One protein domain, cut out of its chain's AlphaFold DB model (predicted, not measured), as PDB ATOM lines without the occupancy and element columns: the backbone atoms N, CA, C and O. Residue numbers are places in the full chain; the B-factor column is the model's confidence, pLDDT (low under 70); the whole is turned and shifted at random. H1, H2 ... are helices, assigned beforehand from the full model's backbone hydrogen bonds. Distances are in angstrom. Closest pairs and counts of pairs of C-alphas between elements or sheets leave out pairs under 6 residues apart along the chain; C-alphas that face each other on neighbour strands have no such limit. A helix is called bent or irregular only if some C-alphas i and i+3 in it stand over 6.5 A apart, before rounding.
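What this domain is: This is residues 94 to 198 and 227 to 278 of the 279 residues of an uncharacterized protein of Mammaliicoccus sciuri (UniProt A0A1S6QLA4). A loose rod is built on a long helical hairpin, H2 and H3; H1 packs on H2, H5 on H3, H4 crosses one end, and residues 273 to 278 stick out beyond the other. The 157 printed residues, with six named helices, H1 to H6, are all helix in class, with radius of gyration of the C-alphas 19.0 A and spans 67 by 29 by 22 A.

Where its parts are: H1, residues 94 to 114, assigned as one helix by its hydrogen bonds, is bent, C-alphas 104 and 107 being 7.5 A apart: H1b is residues 107 to 114, and H1a, residues 94 to 104, starts at C-alpha 94 (56.295, 73.542, -5.160). H2, 121 to 148, is 40.7 A long; H3, 152 to 186, 49.2 A. H4 is 230 to 236, H5 244 to 259, H6 266 to 277, ending at (70.505, 83.717, -11.885).

How they stand to each other: H2 and H3 touch, closest C-alphas Ile 121 and Ala 179, 6.0 A, at a shallow tilt of 30 degrees, opposite ways. H5 touches H3 at residues 157 to 172 alone, closest C-alphas Tyr 164 and Val 254, 5.6 A. Every O i to N i+4 pair is within hydrogen-bond range in H1a, H1b and H2 to H6.

The domain as a whole: Residues 199 to 226 are cut out, a 21.2 A gap between C-alphas 198 and 227. Residues 188 to 198 are among 21 under pLDDT 70.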
ATOM      1  N   ASN A  94      55.666  74.163  -3.995       94.69
ATOM      2  CA  ASN A  94      56.295  73.542  -5.160       94.69
ATOM      3  C   ASN A  94      57.062  72.280  -4.743       94.69
ATOM      4  O   ASN A  94      56.865  71.215  -5.322       94.69
ATOM      5  N   LYS A  95      57.887  72.384  -3.694       94.75
ATOM      6  CA  LYS A  95      58.619  71.243  -3.130       94.75
ATOM      7  C   LYS A  95      57.680  70.171  -2.596       94.75
ATOM      8  O   LYS A  95      57.881  68.998  -2.888       94.75
ATOM      9  N   GLY A  96      56.661  70.571  -1.834       94.50
ATOM     10  CA  GLY A  96      55.686  69.646  -1.265       94.50
ATOM     11  C   GLY A  96      55.008  68.801  -2.338       94.50
ATOM     12  O   GLY A  96      54.967  67.587  -2.222       94.50
ATOM     13  N   ILE A  97      54.566  69.424  -3.429       95.38
ATOM     14  CA  ILE A  97      53.862  68.727  -4.509       95.38
ATOM     15  C   ILE A  97      54.783  67.850  -5.374       95.38
ATOM     16  O   ILE A  97      54.340  66.815  -5.871       95.38
ATOM     17  N   LEU A  98      56.056  68.219  -5.539       95.44
ATOM     18  CA  LEU A  98      57.050  67.333  -6.160       95.44
ATOM     19  C   LEU A  98      57.312  66.100  -5.286       95.44
ATOM     20  O   LEU A  98      57.314  64.982  -5.792       95.44
ATOM     21  N   ASN A  99      57.452  66.289  -3.971       95.12
ATOM     22  CA  ASN A  99      57.636  65.184  -3.029       95.12
ATOM     23  C   ASN A  99      56.397  64.279  -2.951       95.12
ATOM     24  O   ASN A  99      56.540  63.060  -2.930       95.12
ATOM     25  N   ASP A 100      55.189  64.856  -2.939       94.25
ATOM     26  CA  ASP A 100      53.933  64.098  -2.973       94.25
ATOM     27  C   ASP A 100      53.867  63.231  -4.238       94.25
ATOM     28  O   ASP A 100      53.494  62.064  -4.172       94.25
ATOM     29  N   PHE A 101      54.262  63.776  -5.393       95.06
ATOM     30  CA  PHE A 101      54.289  63.019  -6.645       95.06
ATOM     31  C   PHE A 101      55.301  61.870  -6.588       95.06
ATOM     32  O   PHE A 101      54.953  60.735  -6.921       95.06
ATOM     33  N   ASP A 102      56.525  62.139  -6.135       93.69
ATOM     34  CA  ASP A 102      57.581  61.129  -6.040       93.69
ATOM     35  C   ASP A 102      57.191  59.991  -5.078       93.69
ATOM     36  O   ASP A 102      57.293  58.809  -5.408       93.69
ATOM     37  N   PHE A 103      56.628  60.340  -3.919       92.75
ATOM     38  CA  PHE A 103      56.230  59.372  -2.901       92.75
ATOM     39  C   PHE A 103      54.977  58.566  -3.276       92.75
ATOM     40  O   PHE A 103      54.917  57.363  -3.020       92.75
ATOM     41  N   ILE A 104      53.960  59.213  -3.856       92.31
ATOM     42  CA  ILE A 104      52.631  58.610  -4.055       92.31
ATOM     43  C   ILE A 104      52.488  57.978  -5.446       92.31
ATOM     44  O   ILE A 104      51.740  57.013  -5.603       92.31
ATOM     45  N   ILE A 105      53.145  58.538  -6.466       93.50
ATOM     46  CA  ILE A 105      52.852  58.229  -7.873       93.50
ATOM     47  C   ILE A 105      54.038  57.603  -8.599       93.50
ATOM     48  O   ILE A 105      53.819  56.680  -9.385       93.50
ATOM     49  N   ALA A 106      55.269  58.072  -8.377       92.38
ATOM     50  CA  ALA A 106      56.389  57.749  -9.266       92.38
ATOM     51  C   ALA A 106      56.653  56.242  -9.414       92.38
ATOM     52  O   ALA A 106      56.864  55.773 -10.532       92.38
ATOM     53  N   ASN A 107      56.574  55.468  -8.327       91.94
ATOM     54  CA  ASN A 107      56.763  54.015  -8.384       91.94
ATOM     55  C   ASN A 107      55.674  53.316  -9.207       91.94
ATOM     56  O   ASN A 107      55.981  52.543 -10.111       91.94
ATOM     57  N   ASP A 108      54.404  53.625  -8.951       91.31
ATOM     58  CA  ASP A 108      53.291  53.027  -9.690       91.31
ATOM     59  C   ASP A 108      53.307  53.426 -11.168       91.31
ATOM     60  O   ASP A 108      53.042  52.609 -12.053       91.31
ATOM     61  N   LEU A 109      53.634  54.690 -11.446       94.62
ATOM     62  CA  LEU A 109      53.781  55.190 -12.804       94.62
ATOM     63  C   LEU A 109      54.922  54.471 -13.524       94.62
ATOM     64  O   LEU A 109      54.754  54.089 -14.681       94.62
ATOM     65  N   LYS A 110      56.045  54.232 -12.838       94.31
ATOM     66  CA  LYS A 110      57.168  53.446 -13.357       94.31
ATOM     67  C   LYS A 110      56.747  52.037 -13.739       94.31
ATOM     68  O   LYS A 110      57.009  51.614 -14.860       94.31
ATOM     69  N   GLU A 111      56.025  51.345 -12.867       91.94
ATOM     70  CA  GLU A 111      55.513  50.009 -13.176       91.94
ATOM     71  C   GLU A 111      54.577  50.011 -14.396       91.94
ATOM     72  O   GLU A 111      54.657  49.114 -15.236       91.94
ATOM     73  N   ILE A 112      53.722  51.031 -14.533       92.38
ATOM     74  CA  ILE A 112      52.840  51.208 -15.699       92.38
ATOM     75  C   ILE A 112      53.652  51.421 -16.976       92.38
ATOM     76  O   ILE A 112      53.364  50.788 -17.993       92.38
ATOM     77  N   ILE A 113      54.648  52.312 -16.951       93.56
ATOM     78  CA  ILE A 113      55.406  52.650 -18.160       93.56
ATOM     79  C   ILE A 113      56.406  51.570 -18.560       93.56
ATOM     80  O   ILE A 113      56.728  51.476 -19.743       93.56
ATOM     81  N   GLU A 114      56.897  50.765 -17.621       91.50
ATOM     82  CA  GLU A 114      57.800  49.637 -17.878       91.50
ATOM     83  C   GLU A 114      57.043  48.356 -18.248       91.50
ATOM     84  O   GLU A 114      57.655  47.383 -18.700       91.50
ATOM     85  N   MET A 115      55.711  48.356 -18.125       84.69
ATOM     86  CA  MET A 115      54.888  47.218 -18.501       84.69
ATOM     87  C   MET A 115      55.090  46.872 -19.978       84.69
ATOM     88  O   MET A 115      54.802  47.655 -20.881       84.69
ATOM     89  N   ASN A 116      55.573  45.657 -20.223       79.62
ATOM     90  CA  ASN A 116      55.882  45.148 -21.559       79.62
ATOM     91  C   ASN A 116      54.966  43.992 -21.974       79.62
ATOM     92  O   ASN A 116      55.146  43.398 -23.039       79.62
ATOM     93  N   ASN A 117      54.012  43.630 -21.114       77.25
ATOM     94  CA  ASN A 117      53.299  42.386 -21.276       77.25
ATOM     95  C   ASN A 117      51.917  42.379 -20.611       77.25
ATOM     96  O   ASN A 117      51.810  42.456 -19.394       77.25
ATOM     97  N   LEU A 118      50.886  42.188 -21.432       83.81
ATOM     98  CA  LEU A 118      49.504  41.896 -21.052       83.81
ATOM     99  C   LEU A 118      49.141  40.589 -21.766       83.81
ATOM    100  O   LEU A 118      49.027  40.581 -22.995       83.81
ATOM    101  N   LYS A 119      49.104  39.467 -21.034       76.62
ATOM    102  CA  LYS A 119      48.936  38.118 -21.626       76.62
ATOM    103  C   LYS A 119      47.545  37.548 -21.439       76.62
ATOM    104  O   LYS A 119      47.147  36.701 -22.232       76.62
ATOM    105  N   ASP A 120      46.867  37.979 -20.391       77.75
ATOM    106  CA  ASP A 120      45.697  37.317 -19.840       77.75
ATOM    107  C   ASP A 120      44.790  38.328 -19.125       77.75
ATOM    108  O   ASP A 120      45.127  39.509 -18.978       77.75
ATOM    109  N   ILE A 121      43.615  37.857 -18.700       77.94
ATOM    110  CA  ILE A 121      42.629  38.674 -17.983       77.94
ATOM    111  C   ILE A 121      43.240  39.251 -16.707       77.94
ATOM    112  O   ILE A 121      43.030  40.419 -16.392       77.94
ATOM    113  N   ASP A 122      44.016  38.448 -15.986       76.69
ATOM    114  CA  ASP A 122      44.584  38.854 -14.707       76.69
ATOM    115  C   ASP A 122      45.533  40.049 -14.841       76.69
ATOM    116  O   ASP A 122      45.375  41.069 -14.167       76.69
ATOM    117  N   SER A 123      46.483  39.967 -15.772       83.06
ATOM    118  CA  SER A 123      47.424  41.054 -16.045       83.06
ATOM    119  C   SER A 123      46.720  42.334 -16.495       83.06
ATOM    120  O   SER A 123      47.137  43.422 -16.093       83.06
ATOM    121  N   LEU A 124      45.626  42.228 -17.259       85.25
ATOM    122  CA  LEU A 124      44.794  43.372 -17.643       85.25
ATOM    123  C   LEU A 124      44.084  44.014 -16.445       85.25
ATOM    124  O   LEU A 124      44.065  45.241 -16.332       85.25
ATOM    125  N   ILE A 125      43.532  43.209 -15.541       79.56
ATOM    126  CA  ILE A 125      42.831  43.697 -14.347       79.56
ATOM    127  C   ILE A 125      43.805  44.381 -13.389       79.56
ATOM    128  O   ILE A 125      43.555  45.509 -12.955       79.56
ATOM    129  N   VAL A 126      44.944  43.745 -13.105       81.00
ATOM    130  CA  VAL A 126      46.001  44.335 -12.270       81.00
ATOM    131  C   VAL A 126      46.474  45.659 -12.868       81.00
ATOM    132  O   VAL A 126      46.637  46.643 -12.143       81.00
ATOM    133  N   PHE A 127      46.654  45.708 -14.190       88.50
ATOM    134  CA  PHE A 127      47.043  46.928 -14.886       88.50
ATOM    135  C   PHE A 127      46.001  48.038 -14.757       88.50
ATOM    136  O   PHE A 127      46.346  49.160 -14.383       88.50
ATOM    137  N   TYR A 128      44.730  47.726 -15.014       88.06
ATOM    138  CA  TYR A 128      43.625  48.673 -14.893       88.06
ATOM    139  C   TYR A 128      43.541  49.272 -13.479       88.06
ATOM    140  O   TYR A 128      43.472  50.493 -13.330       88.06
ATOM    141  N   ILE A 129      43.635  48.441 -12.435       82.56
ATOM    142  CA  ILE A 129      43.587  48.895 -11.035       82.56
ATOM    143  C   ILE A 129      44.735  49.866 -10.729       82.56
ATOM    144  O   ILE A 129      44.505  50.936 -10.157       82.56
ATOM    145  N   LYS A 130      45.966  49.522 -11.130       89.25
ATOM    146  CA  LYS A 130      47.139  50.392 -10.936       89.25
ATOM    147  C   LYS A 130      46.980  51.721 -11.672       89.25
ATOM    148  O   LYS A 130      47.231  52.776 -11.093       89.25
ATOM    149  N   LEU A 131      46.515  51.679 -12.919       92.62
ATOM    150  CA  LEU A 131      46.303  52.869 -13.738       92.62
ATOM    151  C   LEU A 131      45.262  53.814 -13.127       92.62
ATOM    152  O   LEU A 131      45.510  55.018 -13.026       92.62
ATOM    153  N   THR A 132      44.133  53.277 -12.665       88.44
ATOM    154  CA  THR A 132      43.095  54.053 -11.975       88.44
ATOM    155  C   THR A 132      43.630  54.687 -10.693       88.44
ATOM    156  O   THR A 132      43.378  55.869 -10.442       88.44
ATOM    157  N   ARG A 133      44.428  53.950  -9.906       89.25
ATOM    158  CA  ARG A 133      45.076  54.481  -8.696       89.25
ATOM    159  C   ARG A 133      46.000  55.657  -9.016       89.25
ATOM    160  O   ARG A 133      45.852  56.718  -8.412       89.25
ATOM    161  N   VAL A 134      46.892  55.501  -9.994       95.25
ATOM    162  CA  VAL A 134      47.811  56.565 -10.439       95.25
ATOM    163  C   VAL A 134      47.051  57.803 -10.899       95.25
ATOM    164  O   VAL A 134      47.361  58.912 -10.463       95.25
ATOM    165  N   LYS A 135      46.019  57.623 -11.726       95.44
ATOM    166  CA  LYS A 135      45.191  58.719 -12.239       95.44
ATOM    167  C   LYS A 135      44.489  59.481 -11.109       95.44
ATOM    168  O   LYS A 135      44.533  60.710 -11.086       95.44
ATOM    169  N   ASN A 136      43.887  58.773 -10.154       91.75
ATOM    170  CA  ASN A 136      43.179  59.395  -9.029       91.75
ATOM    171  C   ASN A 136      44.139  60.128  -8.080       91.75
ATOM    172  O   ASN A 136      43.849  61.244  -7.639       91.75
ATOM    173  N   ASN A 137      45.304  59.537  -7.802       95.06
ATOM    174  CA  ASN A 137      46.343  60.185  -7.008       95.06
ATOM    175  C   ASN A 137      46.839  61.464  -7.698       95.06
ATOM    176  O   ASN A 137      46.938  62.507  -7.052       95.06
ATOM    177  N   LEU A 138      47.067  61.421  -9.017       97.06
ATOM    178  CA  LEU A 138      47.489  62.590  -9.790       97.06
ATOM    179  C   LEU A 138      46.440  63.705  -9.759       97.06
ATOM    180  O   LEU A 138      46.781  64.871  -9.569       97.06
ATOM    181  N   GLU A 139      45.159  63.362  -9.890       96.81
ATOM    182  CA  GLU A 139      44.063  64.326  -9.770       96.81
ATOM    183  C   GLU A 139      44.027  65.012  -8.403       96.81
ATOM    184  O   GLU A 139      43.835  66.232  -8.330       96.81
ATOM    185  N   SER A 140      44.249  64.252  -7.331       95.69
ATOM    186  CA  SER A 140      44.339  64.791  -5.973       95.69
ATOM    187  C   SER A 140      45.505  65.778  -5.837       95.69
ATOM    188  O   SER A 140      45.322  66.894  -5.337       95.69
ATOM    189  N   ILE A 141      46.680  65.414  -6.363       95.75
ATOM    190  CA  ILE A 141      47.871  66.272  -6.366       95.75
ATOM    191  C   ILE A 141      47.622  67.555  -7.165       95.75
ATOM    192  O   ILE A 141      47.879  68.643  -6.655       95.75
ATOM    193  N   ILE A 142      47.058  67.470  -8.375       96.56
ATOM    194  CA  ILE A 142      46.743  68.650  -9.201       96.56
ATOM    195  C   ILE A 142      45.751  69.569  -8.479       96.56
ATOM    196  O   ILE A 142      45.935  70.788  -8.447       96.56
ATOM    197  N   LYS A 143      44.701  69.007  -7.867       96.00
ATOM    198  CA  LYS A 143      43.708  69.785  -7.112       96.00
ATOM    199  C   LYS A 143      44.353  70.516  -5.930       96.00
ATOM    200  O   LYS A 143      44.115  71.711  -5.758       96.00
ATOM    201  N   SER A 144      45.185  69.817  -5.159       94.19
ATOM    202  CA  SER A 144      45.959  70.380  -4.045       94.19
ATOM    203  C   SER A 144      46.919  71.478  -4.522       94.19
ATOM    204  O   SER A 144      46.948  72.571  -3.954       94.19
ATOM    205  N   GLY A 145      47.643  71.237  -5.618       93.94
ATOM    206  CA  GLY A 145      48.592  72.184  -6.197       93.94
ATOM    207  C   GLY A 145      47.936  73.486  -6.659       93.94
ATOM    208  O   GLY A 145      48.419  74.568  -6.323       93.94
ATOM    209  N   LYS A 146      46.781  73.404  -7.334       93.31
ATOM    210  CA  LYS A 146      45.993  74.585  -7.732       93.31
ATOM    211  C   LYS A 146      45.520  75.407  -6.536       93.31
ATOM    212  O   LYS A 146      45.584  76.629  -6.580       93.31
ATOM    213  N   GLN A 147      45.066  74.749  -5.468       92.44
ATOM    214  CA  GLN A 147      44.612  75.429  -4.249       92.44
ATOM    215  C   GLN A 147      45.754  76.140  -3.516       92.44
ATOM    216  O   GLN A 147      45.555  77.227  -2.983       92.44
ATOM    217  N   LYS A 148      46.947  75.537  -3.505       90.75
ATOM    218  CA  LYS A 148      48.140  76.075  -2.838       90.75
ATOM    219  C   LYS A 148      48.913  77.098  -3.680       90.75
ATOM    220  O   LYS A 148      49.877  77.668  -3.186       90.75
ATOM    221  N   GLY A 149      48.518  77.330  -4.934       89.50
ATOM    222  CA  GLY A 149      49.205  78.269  -5.824       89.50
ATOM    223  C   GLY A 149      50.556  77.763  -6.335       89.50
ATOM    224  O   GLY A 149      51.473  78.559  -6.526       89.50
ATOM    225  N   VAL A 150      50.698  76.449  -6.554       91.88
ATOM    226  CA  VAL A 150      51.921  75.870  -7.134       91.88
ATOM    227  C   VAL A 150      52.238  76.512  -8.479       91.88
ATOM    228  O   VAL A 150      51.349  76.852  -9.264       91.88
ATOM    229  N   PHE A 151      53.532  76.653  -8.740       91.44
ATOM    230  CA  PHE A 151      54.055  77.227  -9.962       91.44
ATOM    231  C   PHE A 151      53.455  76.563 -11.208       91.44
ATOM    232  O   PHE A 151      53.425  75.337 -11.342       91.44
ATOM    233  N   SER A 152      52.984  77.395 -12.137       89.06
ATOM    234  CA  SER A 152      52.175  76.952 -13.272       89.06
ATOM    235  C   SER A 152      52.891  75.967 -14.193       89.06
ATOM    236  O   SER A 152      52.224  75.108 -14.753       89.06
ATOM    237  N   LEU A 153      54.220  76.041 -14.325       89.94
ATOM    238  CA  LEU A 153      54.971  75.079 -15.140       89.94
ATOM    239  C   LEU A 153      54.975  73.670 -14.529       89.94
ATOM    240  O   LEU A 153      54.827  72.705 -15.264       89.94
ATOM    241  N   ILE A 154      55.052  73.545 -13.197       93.88
ATOM    242  CA  ILE A 154      54.921  72.239 -12.524       93.88
ATOM    243  C   ILE A 154      53.507  71.691 -12.748       93.88
ATOM    244  O   ILE A 154      53.323  70.525 -13.084       93.88
ATOM    245  N   MET A 155      52.488  72.544 -12.595       94.75
ATOM    246  CA  MET A 155      51.099  72.137 -12.826       94.75
ATOM    247  C   MET A 155      50.847  71.728 -14.279       94.75
ATOM    248  O   MET A 155      50.126  70.763 -14.513       94.75
ATOM    249  N   PHE A 156      51.463  72.417 -15.240       94.56
ATOM    250  CA  PHE A 156      51.351  72.107 -16.663       94.56
ATOM    251  C   PHE A 156      51.863  70.698 -16.989       94.56
ATOM    252  O   PHE A 156      51.167  69.941 -17.664       94.56
ATOM    253  N   ASP A 157      53.024  70.311 -16.454       95.31
ATOM    254  CA  ASP A 157      53.570  68.957 -16.622       95.31
ATOM    255  C   ASP A 157      52.586  67.892 -16.101       95.31
ATOM    256  O   ASP A 157      52.294  66.899 -16.776       95.31
ATOM    257  N   TYR A 158      51.993  68.132 -14.930       96.44
ATOM    258  CA  TYR A 158      51.060  67.190 -14.307       96.44
ATOM    259  C   TYR A 158      49.726  67.105 -15.056       96.44
ATOM    260  O   TYR A 158      49.175  66.015 -15.224       96.44
ATOM    261  N   GLU A 159      49.203  68.233 -15.537       96.69
ATOM    262  CA  GLU A 159      47.988  68.274 -16.356       96.69
ATOM    263  C   GLU A 159      48.176  67.554 -17.695       96.69
ATOM    264  O   GLU A 159      47.289  66.808 -18.121       96.69
ATOM    265  N   ASN A 160      49.345  67.702 -18.323       96.50
ATOM    266  CA  ASN A 160      49.681  66.970 -19.543       96.50
ATOM    267  C   ASN A 160      49.755  65.465 -19.286       96.50
ATOM    268  O   ASN A 160      49.149  64.684 -20.024       96.50
ATOM    269  N   LEU A 161      50.433  65.042 -18.215       97.50
ATOM    270  CA  LEU A 161      50.484  63.631 -17.838       97.50
ATOM    271  C   LEU A 161      49.078  63.068 -17.590       97.50
ATOM    272  O   LEU A 161      48.749  61.994 -18.099       97.50
ATOM    273  N   LYS A 162      48.226  63.815 -16.877       97.62
ATOM    274  CA  LYS A 162      46.827  63.441 -16.637       97.62
ATOM    275  C   LYS A 162      46.073  63.215 -17.944       97.62
ATOM    276  O   LYS A 162      45.382  62.210 -18.065       97.62
ATOM    277  N   MET A 163      46.218  64.103 -18.926       97.62
ATOM    278  CA  MET A 163      45.549  63.965 -20.224       97.62
ATOM    279  C   MET A 163      45.897  62.633 -20.912       97.62
ATOM    280  O   MET A 163      45.010  61.947 -21.431       97.62
ATOM    281  N   TYR A 164      47.171  62.234 -20.902       97.56
ATOM    282  CA  TYR A 164      47.587  60.961 -21.497       97.56
ATOM    283  C   TYR A 164      47.169  59.748 -20.661       97.56
ATOM    284  O   TYR A 164      46.781  58.731 -21.240       97.56
ATOM    285  N   LEU A 165      47.180  59.859 -19.330       97.50
ATOM    286  CA  LEU A 165      46.649  58.825 -18.438       97.50
ATOM    287  C   LEU A 165      45.144  58.621 -18.634       97.50
ATOM    288  O   LEU A 165      44.711  57.480 -18.734       97.50
ATOM    289  N   ASP A 166      44.359  59.691 -18.774       96.88
ATOM    290  CA  ASP A 166      42.920  59.612 -19.060       96.88
ATOM    291  C   ASP A 166      42.663  58.921 -20.409       96.88
ATOM    292  O   ASP A 166      41.787  58.059 -20.525       96.88
ATOM    293  N   SER A 167      43.457  59.255 -21.435       95.94
ATOM    294  CA  SER A 167      43.364  58.592 -22.740       95.94
ATOM    295  C   SER A 167      43.713  57.106 -22.653       95.94
ATOM    296  O   SER A 167      43.051  56.294 -23.302       95.94
ATOM    297  N   LEU A 168      44.750  56.743 -21.893       96.19
ATOM    298  CA  LEU A 168      45.138  55.350 -21.684       96.19
ATOM    299  C   LEU A 168      44.048  54.605 -20.904       96.19
ATOM    300  O   LEU A 168      43.623  53.533 -21.328       96.19
ATOM    301  N   LEU A 169      43.533  55.203 -19.829       94.75
ATOM    302  CA  LEU A 169      42.493  54.626 -18.983       94.75
ATOM    303  C   LEU A 169      41.222  54.343 -19.775       94.75
ATOM    304  O   LEU A 169      40.660  53.264 -19.639       94.75
ATOM    305  N   LYS A 170      40.807  55.251 -20.663       93.88
ATOM    306  CA  LYS A 170      39.650  55.027 -21.542       93.88
ATOM    307  C   LYS A 170      39.801  53.768 -22.404       93.88
ATOM    308  O   LYS A 170      38.832  53.040 -22.600       93.88
ATOM    309  N   ILE A 171      41.000  53.520 -22.929       92.31
ATOM    310  CA  ILE A 171      41.289  52.354 -23.776       92.31
ATOM    311  C   ILE A 171      41.299  51.081 -22.928       92.31
ATOM    312  O   ILE A 171      40.662  50.096 -23.287       92.31
ATOM    313  N   VAL A 172      41.999  51.118 -21.795       91.00
ATOM    314  CA  VAL A 172      42.138  49.967 -20.896       91.00
ATOM    315  C   VAL A 172      40.798  49.591 -20.279       91.00
ATOM    316  O   VAL A 172      40.490  48.408 -20.209       91.00
ATOM    317  N   LYS A 173      39.975  50.576 -19.906       89.38
ATOM    318  CA  LYS A 173      38.623  50.368 -19.386       89.38
ATOM    319  C   LYS A 173      37.764  49.557 -20.354       89.38
ATOM    320  O   LYS A 173      37.133  48.599 -19.943       89.38
ATOM    321  N   ASN A 174      37.804  49.873 -21.647       87.81
ATOM    322  CA  ASN A 174      37.044  49.118 -22.642       87.81
ATOM    323  C   ASN A 174      37.459  47.637 -22.716       87.81
ATOM    324  O   ASN A 174      36.613  46.771 -22.908       87.81
ATOM    325  N   GLU A 175      38.752  47.329 -22.579       85.94
ATOM    326  CA  GLU A 175      39.212  45.934 -22.522       85.94
ATOM    327  C   GLU A 175      38.868  45.279 -21.178       85.94
ATOM    328  O   GLU A 175      38.446  44.123 -21.139       85.94
ATOM    329  N   TYR A 176      38.988  46.030 -20.083       84.38
ATOM    330  CA  TYR A 176      38.592  45.593 -18.750       84.38
ATOM    331  C   TYR A 176      37.106  45.220 -18.703       84.38
ATOM    332  O   TYR A 176      36.789  44.125 -18.254       84.38
ATOM    333  N   ASP A 177      36.209  46.048 -19.240       80.69
ATOM    334  CA  ASP A 177      34.760  45.805 -19.254       80.69
ATOM    335  C   ASP A 177      34.406  44.503 -20.001       80.69
ATOM    336  O   ASP A 177      33.550  43.730 -19.561       80.69
ATOM    337  N   LYS A 178      35.112  44.198 -21.102       80.56
ATOM    338  CA  LYS A 178      34.963  42.919 -21.822       80.56
ATOM    339  C   LYS A 178      35.418  41.738 -20.969       80.56
ATOM    340  O   LYS A 178      34.685  40.756 -20.839       80.56
ATOM    341  N   ALA A 179      36.617  41.828 -20.393       78.31
ATOM    342  CA  ALA A 179      37.177  40.777 -19.549       78.31
ATOM    343  C   ALA A 179      36.293  40.529 -18.314       78.31
ATOM    344  O   ALA A 179      35.996  39.391 -17.958       78.31
ATOM    345  N   PHE A 180      35.789  41.605 -17.721       74.00
ATOM    346  CA  PHE A 180      34.879  41.600 -16.589       74.00
ATOM    347  C   PHE A 180      33.530  40.952 -16.930       74.00
ATOM    348  O   PHE A 180      33.032  40.136 -16.155       74.00
ATOM    349  N   SER A 181      32.962  41.225 -18.111       75.56
ATOM    350  CA  SER A 181      31.747  40.548 -18.591       75.56
ATOM    351  C   SER A 181      31.948  39.032 -18.736       75.56
ATOM    352  O   SER A 181      31.087  38.248 -18.330       75.56
ATOM    353  N   LEU A 182      33.101  38.600 -19.258       75.19
ATOM    354  CA  LEU A 182      33.442  37.177 -19.388       75.19
ATOM    355  C   LEU A 182      33.581  36.492 -18.025       75.19
ATOM    356  O   LEU A 182      33.008  35.419 -17.816       75.19
ATOM    357  N   VAL A 183      34.280  37.136 -17.086       73.25
ATOM    358  CA  VAL A 183      34.381  36.672 -15.694       73.25
ATOM    359  C   VAL A 183      32.982  36.545 -15.093       73.25
ATOM    360  O   VAL A 183      32.642  35.484 -14.573       73.25
ATOM    361  N   GLY A 184      32.138  37.569 -15.237       70.31
ATOM    362  CA  GLY A 184      30.767  37.565 -14.732       70.31
ATOM    363  C   GLY A 184      29.922  36.408 -15.272       70.31
ATOM    364  O   GLY A 184      29.270  35.704 -14.497       70.31
ATOM    365  N   LYS A 185      29.996  36.137 -16.580       73.62
ATOM    366  CA  LYS A 185      29.325  34.982 -17.203       73.62
ATOM    367  C   LYS A 185      29.833  33.652 -16.637       73.62
ATOM    368  O   LYS A 185      29.029  32.751 -16.400       73.62
ATOM    369  N   SER A 186      31.136  33.531 -16.369       69.00
ATOM    370  CA  SER A 186      31.732  32.294 -15.840       69.00
ATOM    371  C   SER A 186      31.256  31.926 -14.429       69.00
ATOM    372  O   SER A 186      31.147  30.742 -14.119       69.00
ATOM    373  N   ILE A 187      30.894  32.922 -13.615       70.06
ATOM    374  CA  ILE A 187      30.343  32.739 -12.259       70.06
ATOM    375  C   ILE A 187      28.805  32.812 -12.219       70.06
ATOM    376  O   ILE A 187      28.199  32.906 -11.143       70.06
ATOM    377  N   GLY A 188      28.153  32.778 -13.388       66.44
ATOM    378  CA  GLY A 188      26.698  32.703 -13.524       66.44
ATOM    379  C   GLY A 188      25.940  34.008 -13.261       66.44
ATOM    380  O   GLY A 188      24.796  33.942 -12.808       66.44
ATOM    381  N   LEU A 189      26.546  35.177 -13.506       65.75
ATOM    382  CA  LEU A 189      25.822  36.459 -13.530       65.75
ATOM    383  C   LEU A 189      24.953  36.573 -14.791       65.75
ATOM    384  O   LEU A 189      25.329  36.072 -15.856       65.75
ATOM    385  N   LYS A 190      23.783  37.218 -14.684       59.69
ATOM    386  CA  LYS A 190      22.880  37.444 -15.828       59.69
ATOM    387  C   LYS A 190      23.212  38.781 -16.496       59.69
ATOM    388  O   LYS A 190      23.639  39.714 -15.835       59.69
ATOM    389  N   GLU A 191      22.949  38.913 -17.801       51.62
ATOM    390  CA  GLU A 191      23.217  40.152 -18.569       51.62
ATOM    391  C   GLU A 191      22.475  41.401 -18.050       51.62
ATOM    392  O   GLU A 191      22.863  42.512 -18.382       51.62
ATOM    393  N   VAL A 192      21.436  41.228 -17.222       45.84
ATOM    394  CA  VAL A 192      20.644  42.315 -16.611       45.84
ATOM    395  C   VAL A 192      21.284  42.847 -15.317       45.84
ATOM    396  O   VAL A 192      20.850  43.870 -14.789       45.84
ATOM    397  N   ASP A 193      22.318  42.180 -14.799       48.62
ATOM    398  CA  ASP A 193      23.078  42.645 -13.641       48.62
ATOM    399  C   ASP A 193      24.051  43.753 -14.105       48.62
ATOM    400  O   ASP A 193      25.244  43.518 -14.305       48.62
ATOM    401  N   GLU A 194      23.533  44.967 -14.344       41.62
ATOM    402  CA  GLU A 194      24.347  46.151 -14.657       41.62
ATOM    403  C   GLU A 194      25.294  46.462 -13.487       41.62
ATOM    404  O   GLU A 194      24.940  47.062 -12.467       41.62
ATOM    405  N   LEU A 195      26.541  46.040 -13.647       44.34
ATOM    406  CA  LEU A 195      27.638  46.318 -12.734       44.34
ATOM    407  C   LEU A 195      28.241  47.678 -13.083       44.34
ATOM    408  O   LEU A 195      29.166  47.791 -13.883       44.34
ATOM    409  N   VAL A 196      27.704  48.727 -12.466       39.78
ATOM    410  CA  VAL A 196      28.340  50.048 -12.492       39.78
ATOM    411  C   VAL A 196      29.632  49.986 -11.672       39.78
ATOM    412  O   VAL A 196      29.611  49.759 -10.462       39.78
ATOM    413  N   GLU A 197      30.740  50.159 -12.386       41.47
ATOM    414  CA  GLU A 197      32.133  50.278 -11.948       41.47
ATOM    415  C   GLU A 197      32.293  51.041 -10.614       41.47
ATOM    416  O   GLU A 197      31.829  52.173 -10.488       41.47
ATOM    417  N   PHE A 198      32.963  50.419  -9.631       43.09
ATOM    418  CA  PHE A 198      33.498  51.044  -8.408       43.09
ATOM    419  C   PHE A 198      32.582  52.095  -7.749       43.09
ATOM    420  O   PHE A 198      32.955  53.247  -7.532       43.09
ATOM    421  N   SER A 227      34.604  30.487  -6.312       65.50
ATOM    422  CA  SER A 227      35.881  29.991  -6.816       65.50
ATOM    423  C   SER A 227      35.887  30.109  -8.330       65.50
ATOM    424  O   SER A 227      34.943  29.674  -8.995       65.50
ATOM    425  N   VAL A 228      36.970  30.644  -8.887       67.12
ATOM    426  CA  VAL A 228      37.082  30.830 -10.331       67.12
ATOM    427  C   VAL A 228      38.313  30.134 -10.862       67.12
ATOM    428  O   VAL A 228      39.435  30.341 -10.405       67.12
ATOM    429  N   ASP A 229      38.083  29.304 -11.873       71.06
ATOM    430  CA  ASP A 229      39.144  28.666 -12.633       71.06
ATOM    431  C   ASP A 229      39.772  29.695 -13.586       71.06
ATOM    432  O   ASP A 229      39.301  29.930 -14.706       71.06
ATOM    433  N   MET A 230      40.828  30.349 -13.101       71.62
ATOM    434  CA  MET A 230      41.587  31.335 -13.868       71.62
ATOM    435  C   MET A 230      42.275  30.723 -15.085       71.62
ATOM    436  O   MET A 230      42.468  31.422 -16.075       71.62
ATOM    437  N   GLU A 231      42.623  29.438 -15.047       72.50
ATOM    438  CA  GLU A 231      43.235  28.759 -16.187       72.50
ATOM    439  C   GLU A 231      42.214  28.637 -17.321       72.50
ATOM    440  O   GLU A 231      42.469  29.071 -18.448       72.50
ATOM    441  N   LYS A 232      40.996  28.193 -17.001       73.94
ATOM    442  CA  LYS A 232      39.872  28.156 -17.946       73.94
ATOM    443  C   LYS A 232      39.491  29.543 -18.469       73.94
ATOM    444  O   LYS A 232      39.238  29.685 -19.664       73.94
ATOM    445  N   LEU A 233      39.461  30.565 -17.614       71.31
ATOM    446  CA  LEU A 233      39.163  31.939 -18.036       71.31
ATOM    447  C   LEU A 233      40.239  32.527 -18.951       71.31
ATOM    448  O   LEU A 233      39.918  33.117 -19.982       71.31
ATOM    449  N   ASN A 234      41.512  32.321 -18.618       71.50
ATOM    450  CA  ASN A 234      42.629  32.780 -19.437       71.50
ATOM    451  C   ASN A 234      42.700  32.034 -20.784       71.50
ATOM    452  O   ASN A 234      43.182  32.590 -21.768       71.50
ATOM    453  N   LEU A 235      42.171  30.806 -20.871       72.25
ATOM    454  CA  LEU A 235      41.980  30.098 -22.146       72.25
ATOM    455  C   LEU A 235      40.840  30.687 -22.998       72.25
ATOM    456  O   LEU A 235      40.900  30.600 -24.228       72.25
ATOM    457  N   MET A 236      39.814  31.269 -22.365       67.06
ATOM    458  CA  MET A 236      38.652  31.875 -23.033       67.06
ATOM    459  C   MET A 236      38.909  33.290 -23.558       67.06
ATOM    460  O   MET A 236      38.177  33.740 -24.437       67.06
ATOM    461  N   TYR A 237      39.927  33.979 -23.044       67.31
ATOM    462  CA  TYR A 237      40.282  35.339 -23.445       67.31
ATOM    463  C   TYR A 237      41.769  35.395 -23.777       67.31
ATOM    464  O   TYR A 237      42.629  35.565 -22.909       67.31
ATOM    465  N   LYS A 238      42.081  35.164 -25.054       62.62
ATOM    466  CA  LYS A 238      43.462  35.044 -25.518       62.62
ATOM    467  C   LYS A 238      44.078  36.432 -25.667       62.62
ATOM    468  O   LYS A 238      43.398  37.416 -25.930       62.62
ATOM    469  N   ARG A 239      45.412  36.502 -25.627       57.47
ATOM    470  CA  ARG A 239      46.191  37.724 -25.912       57.47
ATOM    471  C   ARG A 239      45.795  38.428 -27.223       57.47
ATOM    472  O   ARG A 239      45.960  39.636 -27.316       57.47
ATOM    473  N   SER A 240      45.290  37.691 -28.219       58.88
ATOM    474  CA  SER A 240      44.771  38.238 -29.484       58.88
ATOM    475  C   SER A 240      43.533  39.119 -29.322       58.88
ATOM    476  O   SER A 240      43.250  39.924 -30.205       58.88
ATOM    477  N   ASP A 241      42.805  38.958 -28.221       68.25
ATOM    478  CA  ASP A 241      41.513  39.599 -27.982       68.25
ATOM    479  C   ASP A 241      41.680  40.922 -27.216       68.25
ATOM    480  O   ASP A 241      40.799  41.783 -27.258       68.25
ATOM    481  N   ILE A 242      42.837  41.104 -26.565       73.81
ATOM    482  CA  ILE A 242      43.251  42.354 -25.929       73.81
ATOM    483  C   ILE A 242      43.934  43.216 -26.982       73.81
ATOM    484  O   ILE A 242      44.904  42.802 -27.619       73.81
ATOM    485  N   ASN A 243      43.500  44.468 -27.106       82.12
ATOM    486  CA  ASN A 243      44.143  45.428 -27.994       82.12
ATOM    487  C   ASN A 243      45.476  45.955 -27.422       82.12
ATOM    488  O   ASN A 243      45.636  47.139 -27.108       82.12
ATOM    489  N   THR A 244      46.450  45.058 -27.259       85.31
ATOM    490  CA  THR A 244      47.734  45.364 -26.625       85.31
ATOM    491  C   THR A 244      48.535  46.393 -27.411       85.31
ATOM    492  O   THR A 244      49.231  47.202 -26.811       85.31
ATOM    493  N   GLU A 245      48.422  46.407 -28.743       88.00
ATOM    494  CA  GLU A 245      49.133  47.371 -29.591       88.00
ATOM    495  C   GLU A 245      48.720  48.813 -29.266       88.00
ATOM    496  O   GLU A 245      49.573  49.666 -29.004       88.00
ATOM    497  N   ILE A 246      47.411  49.087 -29.215       90.31
ATOM    498  CA  ILE A 246      46.912  50.426 -28.894       90.31
ATOM    499  C   ILE A 246      47.238  50.793 -27.441       90.31
ATOM    500  O   ILE A 246      47.599  51.946 -27.179       90.31
ATOM    501  N   ILE A 247      47.156  49.842 -26.505       92.50
ATOM    502  CA  ILE A 247      47.528  50.074 -25.102       92.50
ATOM    503  C   ILE A 247      49.005  50.479 -25.006       92.50
ATOM    504  O   ILE A 247      49.301  51.564 -24.503       92.50
ATOM    505  N   PHE A 248      49.928  49.686 -25.560       93.12
ATOM    506  CA  PHE A 248      51.364  49.980 -25.496       93.12
ATOM    507  C   PHE A 248      51.731  51.272 -26.226       93.12
ATOM    508  O   PHE A 248      52.537  52.054 -25.722       93.12
ATOM    509  N   LYS A 249      51.078  51.579 -27.352       93.94
ATOM    510  CA  LYS A 249      51.242  52.876 -28.028       93.94
ATOM    511  C   LYS A 249      50.890  54.057 -27.117       93.94
ATOM    512  O   LYS A 249      51.537  55.099 -27.203       93.94
ATOM    513  N   ASN A 250      49.874  53.935 -26.262       95.44
ATOM    514  CA  ASN A 250      49.506  55.005 -25.330       95.44
ATOM    515  C   ASN A 250      50.361  54.995 -24.057       95.44
ATOM    516  O   ASN A 250      50.688  56.075 -23.571       95.44
ATOM    517  N   ILE A 251      50.827  53.831 -23.596       95.75
ATOM    518  CA  ILE A 251      51.870  53.745 -22.561       95.75
ATOM    519  C   ILE A 251      53.127  54.505 -23.006       95.75
ATOM    520  O   ILE A 251      53.677  55.279 -22.228       95.75
ATOM    521  N   HIS A 252      53.538  54.379 -24.272       95.06
ATOM    522  CA  HIS A 252      54.659  55.154 -24.812       95.06
ATOM    523  C   HIS A 252      54.434  56.670 -24.749       95.06
ATOM    524  O   HIS A 252      55.363  57.404 -24.436       95.06
ATOM    525  N   LYS A 253      53.212  57.159 -24.990       96.12
ATOM    526  CA  LYS A 253      52.912  58.594 -24.845       96.12
ATOM    527  C   LYS A 253      53.017  59.053 -23.391       96.12
ATOM    528  O   LYS A 253      53.585  60.111 -23.137       96.12
ATOM    529  N   VAL A 254      52.500  58.254 -22.455       97.00
ATOM    530  CA  VAL A 254      52.624  58.513 -21.011       97.00
ATOM    531  C   VAL A 254      54.100  58.552 -20.610       97.00
ATOM    532  O   VAL A 254      54.521  59.498 -19.950       97.00
ATOM    533  N   ARG A 255      54.898  57.580 -21.076       96.31
ATOM    534  CA  ARG A 255      56.346  57.526 -20.851       96.31
ATOM    535  C   ARG A 255      57.043  58.784 -21.359       96.31
ATOM    536  O   ARG A 255      57.700  59.444 -20.569       96.31
ATOM    537  N   ASN A 256      56.862  59.132 -22.633       95.94
ATOM    538  CA  ASN A 256      57.512  60.304 -23.229       95.94
ATOM    539  C   ASN A 256      57.141  61.588 -22.478       95.94
ATOM    540  O   ASN A 256      58.007  62.395 -22.172       95.94
ATOM    541  N   THR A 257      55.864  61.734 -22.110       95.75
ATOM    542  CA  THR A 257      55.401  62.899 -21.346       95.75
ATOM    543  C   THR A 257      56.100  62.987 -19.996       95.75
ATOM    544  O   THR A 257      56.586  64.050 -19.633       95.75
ATOM    545  N   TRP A 258      56.190  61.878 -19.256       95.06
ATOM    546  CA  TRP A 258      56.889  61.866 -17.972       95.06
ATOM    547  C   TRP A 258      58.401  62.077 -18.131       95.06
ATOM    548  O   TRP A 258      59.029  62.748 -17.314       95.06
ATOM    549  N   GLU A 259      59.007  61.542 -19.192       93.44
ATOM    550  CA  GLU A 259      60.423  61.746 -19.491       93.44
ATOM    551  C   GLU A 259      60.760  63.219 -19.756       93.44
ATOM    552  O   GLU A 259      61.818  63.668 -19.308       93.44
ATOM    553  N   GLU A 260      59.845  63.954 -20.388       94.00
ATOM    554  CA  GLU A 260      59.966  65.370 -20.764       94.00
ATOM    555  C   GLU A 260      59.562  66.364 -19.660       94.00
ATOM    556  O   GLU A 260      59.599  67.570 -19.898       94.00
ATOM    557  N   PHE A 261      59.203  65.897 -18.456       93.81
ATOM    558  CA  PHE A 261      58.894  66.789 -17.333       93.81
ATOM    559  C   PHE A 261      60.013  67.802 -17.092       93.81
ATOM    560  O   PHE A 261      61.186  67.441 -16.960       93.81
ATOM    561  N   THR A 262      59.615  69.065 -16.963       91.00
ATOM    562  CA  THR A 262      60.514  70.168 -16.622       91.00
ATOM    563  C   THR A 262      60.983  70.040 -15.175       91.00
ATOM    564  O   THR A 262      62.133  70.350 -14.868       91.00
ATOM    565  N   PHE A 263      60.093  69.578 -14.291       91.06
ATOM    566  CA  PHE A 263      60.372  69.373 -12.871       91.06
ATOM    567  C   PHE A 263      59.982  67.952 -12.463       91.06
ATOM    568  O   PHE A 263      58.802  67.648 -12.292       91.06
ATOM    569  N   LYS A 264      60.974  67.077 -12.297       88.50
ATOM    570  CA  LYS A 264      60.790  65.724 -11.753       88.50
ATOM    571  C   LYS A 264      61.019  65.689 -10.255       88.50
ATOM    572  O   LYS A 264      60.347  64.936  -9.560       88.50
ATOM    573  N   ASP A 265      61.946  66.504  -9.761       89.69
ATOM    574  CA  ASP A 265      62.239  66.584  -8.338       89.69
ATOM    575  C   ASP A 265      62.677  67.986  -7.886       89.69
ATOM    576  O   ASP A 265      62.844  68.926  -8.665       89.69
ATOM    577  N   VAL A 266      62.847  68.149  -6.573       89.25
ATOM    578  CA  VAL A 266      63.188  69.434  -5.941       89.25
ATOM    579  C   VAL A 266      64.508  70.031  -6.463       89.25
ATOM    580  O   VAL A 266      64.679  71.254  -6.459       89.25
ATOM    581  N   ARG A 267      65.453  69.210  -6.934       90.69
ATOM    582  CA  ARG A 267      66.733  69.669  -7.502       90.69
ATOM    583  C   ARG A 267      66.532  70.383  -8.834       90.69
ATOM    584  O   ARG A 267      67.329  71.270  -9.153       90.69
ATOM    585  N   ASP A 268      65.466  70.071  -9.565       90.94
ATOM    586  CA  ASP A 268      65.131  70.755 -10.816       90.94
ATOM    587  C   ASP A 268      64.692  72.196 -10.555       90.94
ATOM    588  O   ASP A 268      65.071  73.094 -11.302       90.94
ATOM    589  N   ILE A 269      64.014  72.463  -9.429       89.75
ATOM    590  CA  ILE A 269      63.711  73.838  -8.997       89.75
ATOM    591  C   ILE A 269      65.008  74.617  -8.767       89.75
ATOM    592  O   ILE A 269      65.160  75.734  -9.261       89.75
ATOM    593  N   ASN A 270      65.967  74.031  -8.049       86.38
ATOM    594  CA  ASN A 270      67.247  74.691  -7.781       86.38
ATOM    595  C   ASN A 270      68.043  74.927  -9.073       86.38
ATOM    596  O   ASN A 270      68.643  75.987  -9.250       86.38
ATOM    597  N   SER A 271      68.032  73.959  -9.989       89.12
ATOM    598  CA  SER A 271      68.680  74.073 -11.301       89.12
ATOM    599  C   SER A 271      68.033  75.159 -12.156       89.12
ATOM    600  O   SER A 271      68.743  75.975 -12.747       89.12
ATOM    601  N   PHE A 272      66.700  75.227 -12.157       88.44
ATOM    602  CA  PHE A 272      65.924  76.264 -12.829       88.44
ATOM    603  C   PHE A 272      66.266  77.649 -12.274       88.44
ATOM    604  O   PHE A 272      66.646  78.540 -13.029       88.44
ATOM    605  N   ILE A 273      66.242  77.817 -10.950       85.38
ATOM    606  CA  ILE A 273      66.646  79.061 -10.284       85.38
ATOM    607  C   ILE A 273      68.076  79.451 -10.699       85.38
ATOM    608  O   ILE A 273      68.298  80.559 -11.189       85.38
ATOM    609  N   ASN A 274      69.039  78.534 -10.588       84.62
ATOM    610  CA  ASN A 274      70.442  78.790 -10.927       84.62
ATOM    611  C   ASN A 274      70.654  79.181 -12.395       84.62
ATOM    612  O   ASN A 274      71.476  80.054 -12.677       84.62
ATOM    613  N   TYR A 275      69.929  78.559 -13.327       84.06
ATOM    614  CA  TYR A 275      69.988  78.908 -14.748       84.06
ATOM    615  C   TYR A 275      69.535  80.353 -14.996       84.06
ATOM    616  O   TYR A 275      70.153  81.064 -15.785       84.06
ATOM    617  N   TYR A 276      68.499  80.813 -14.292       77.94
ATOM    618  CA  TYR A 276      68.004  82.183 -14.434       77.94
ATOM    619  C   TYR A 276      68.855  83.229 -13.688       77.94
ATOM    620  O   TYR A 276      68.865  84.385 -14.114       77.94
ATOM    621  N   TYR A 277      69.587  82.839 -12.632       72.06
ATOM    622  CA  TYR A 277      70.505  83.717 -11.885       72.06
ATOM    623  C   TYR A 277      71.929  83.801 -12.453       72.06
ATOM    624  O   TYR A 277      72.615  84.787 -12.182       72.06
ATOM    625  N   LYS A 278      72.398  82.817 -13.235       61.22
ATOM    626  CA  LYS A 278      73.668  82.934 -13.973       61.22
ATOM    627  C   LYS A 278      73.498  83.925 -15.133       61.22
ATOM    628  O   LYS A 278      73.146  83.537 -16.245       61.22
TER     629      LYS A 278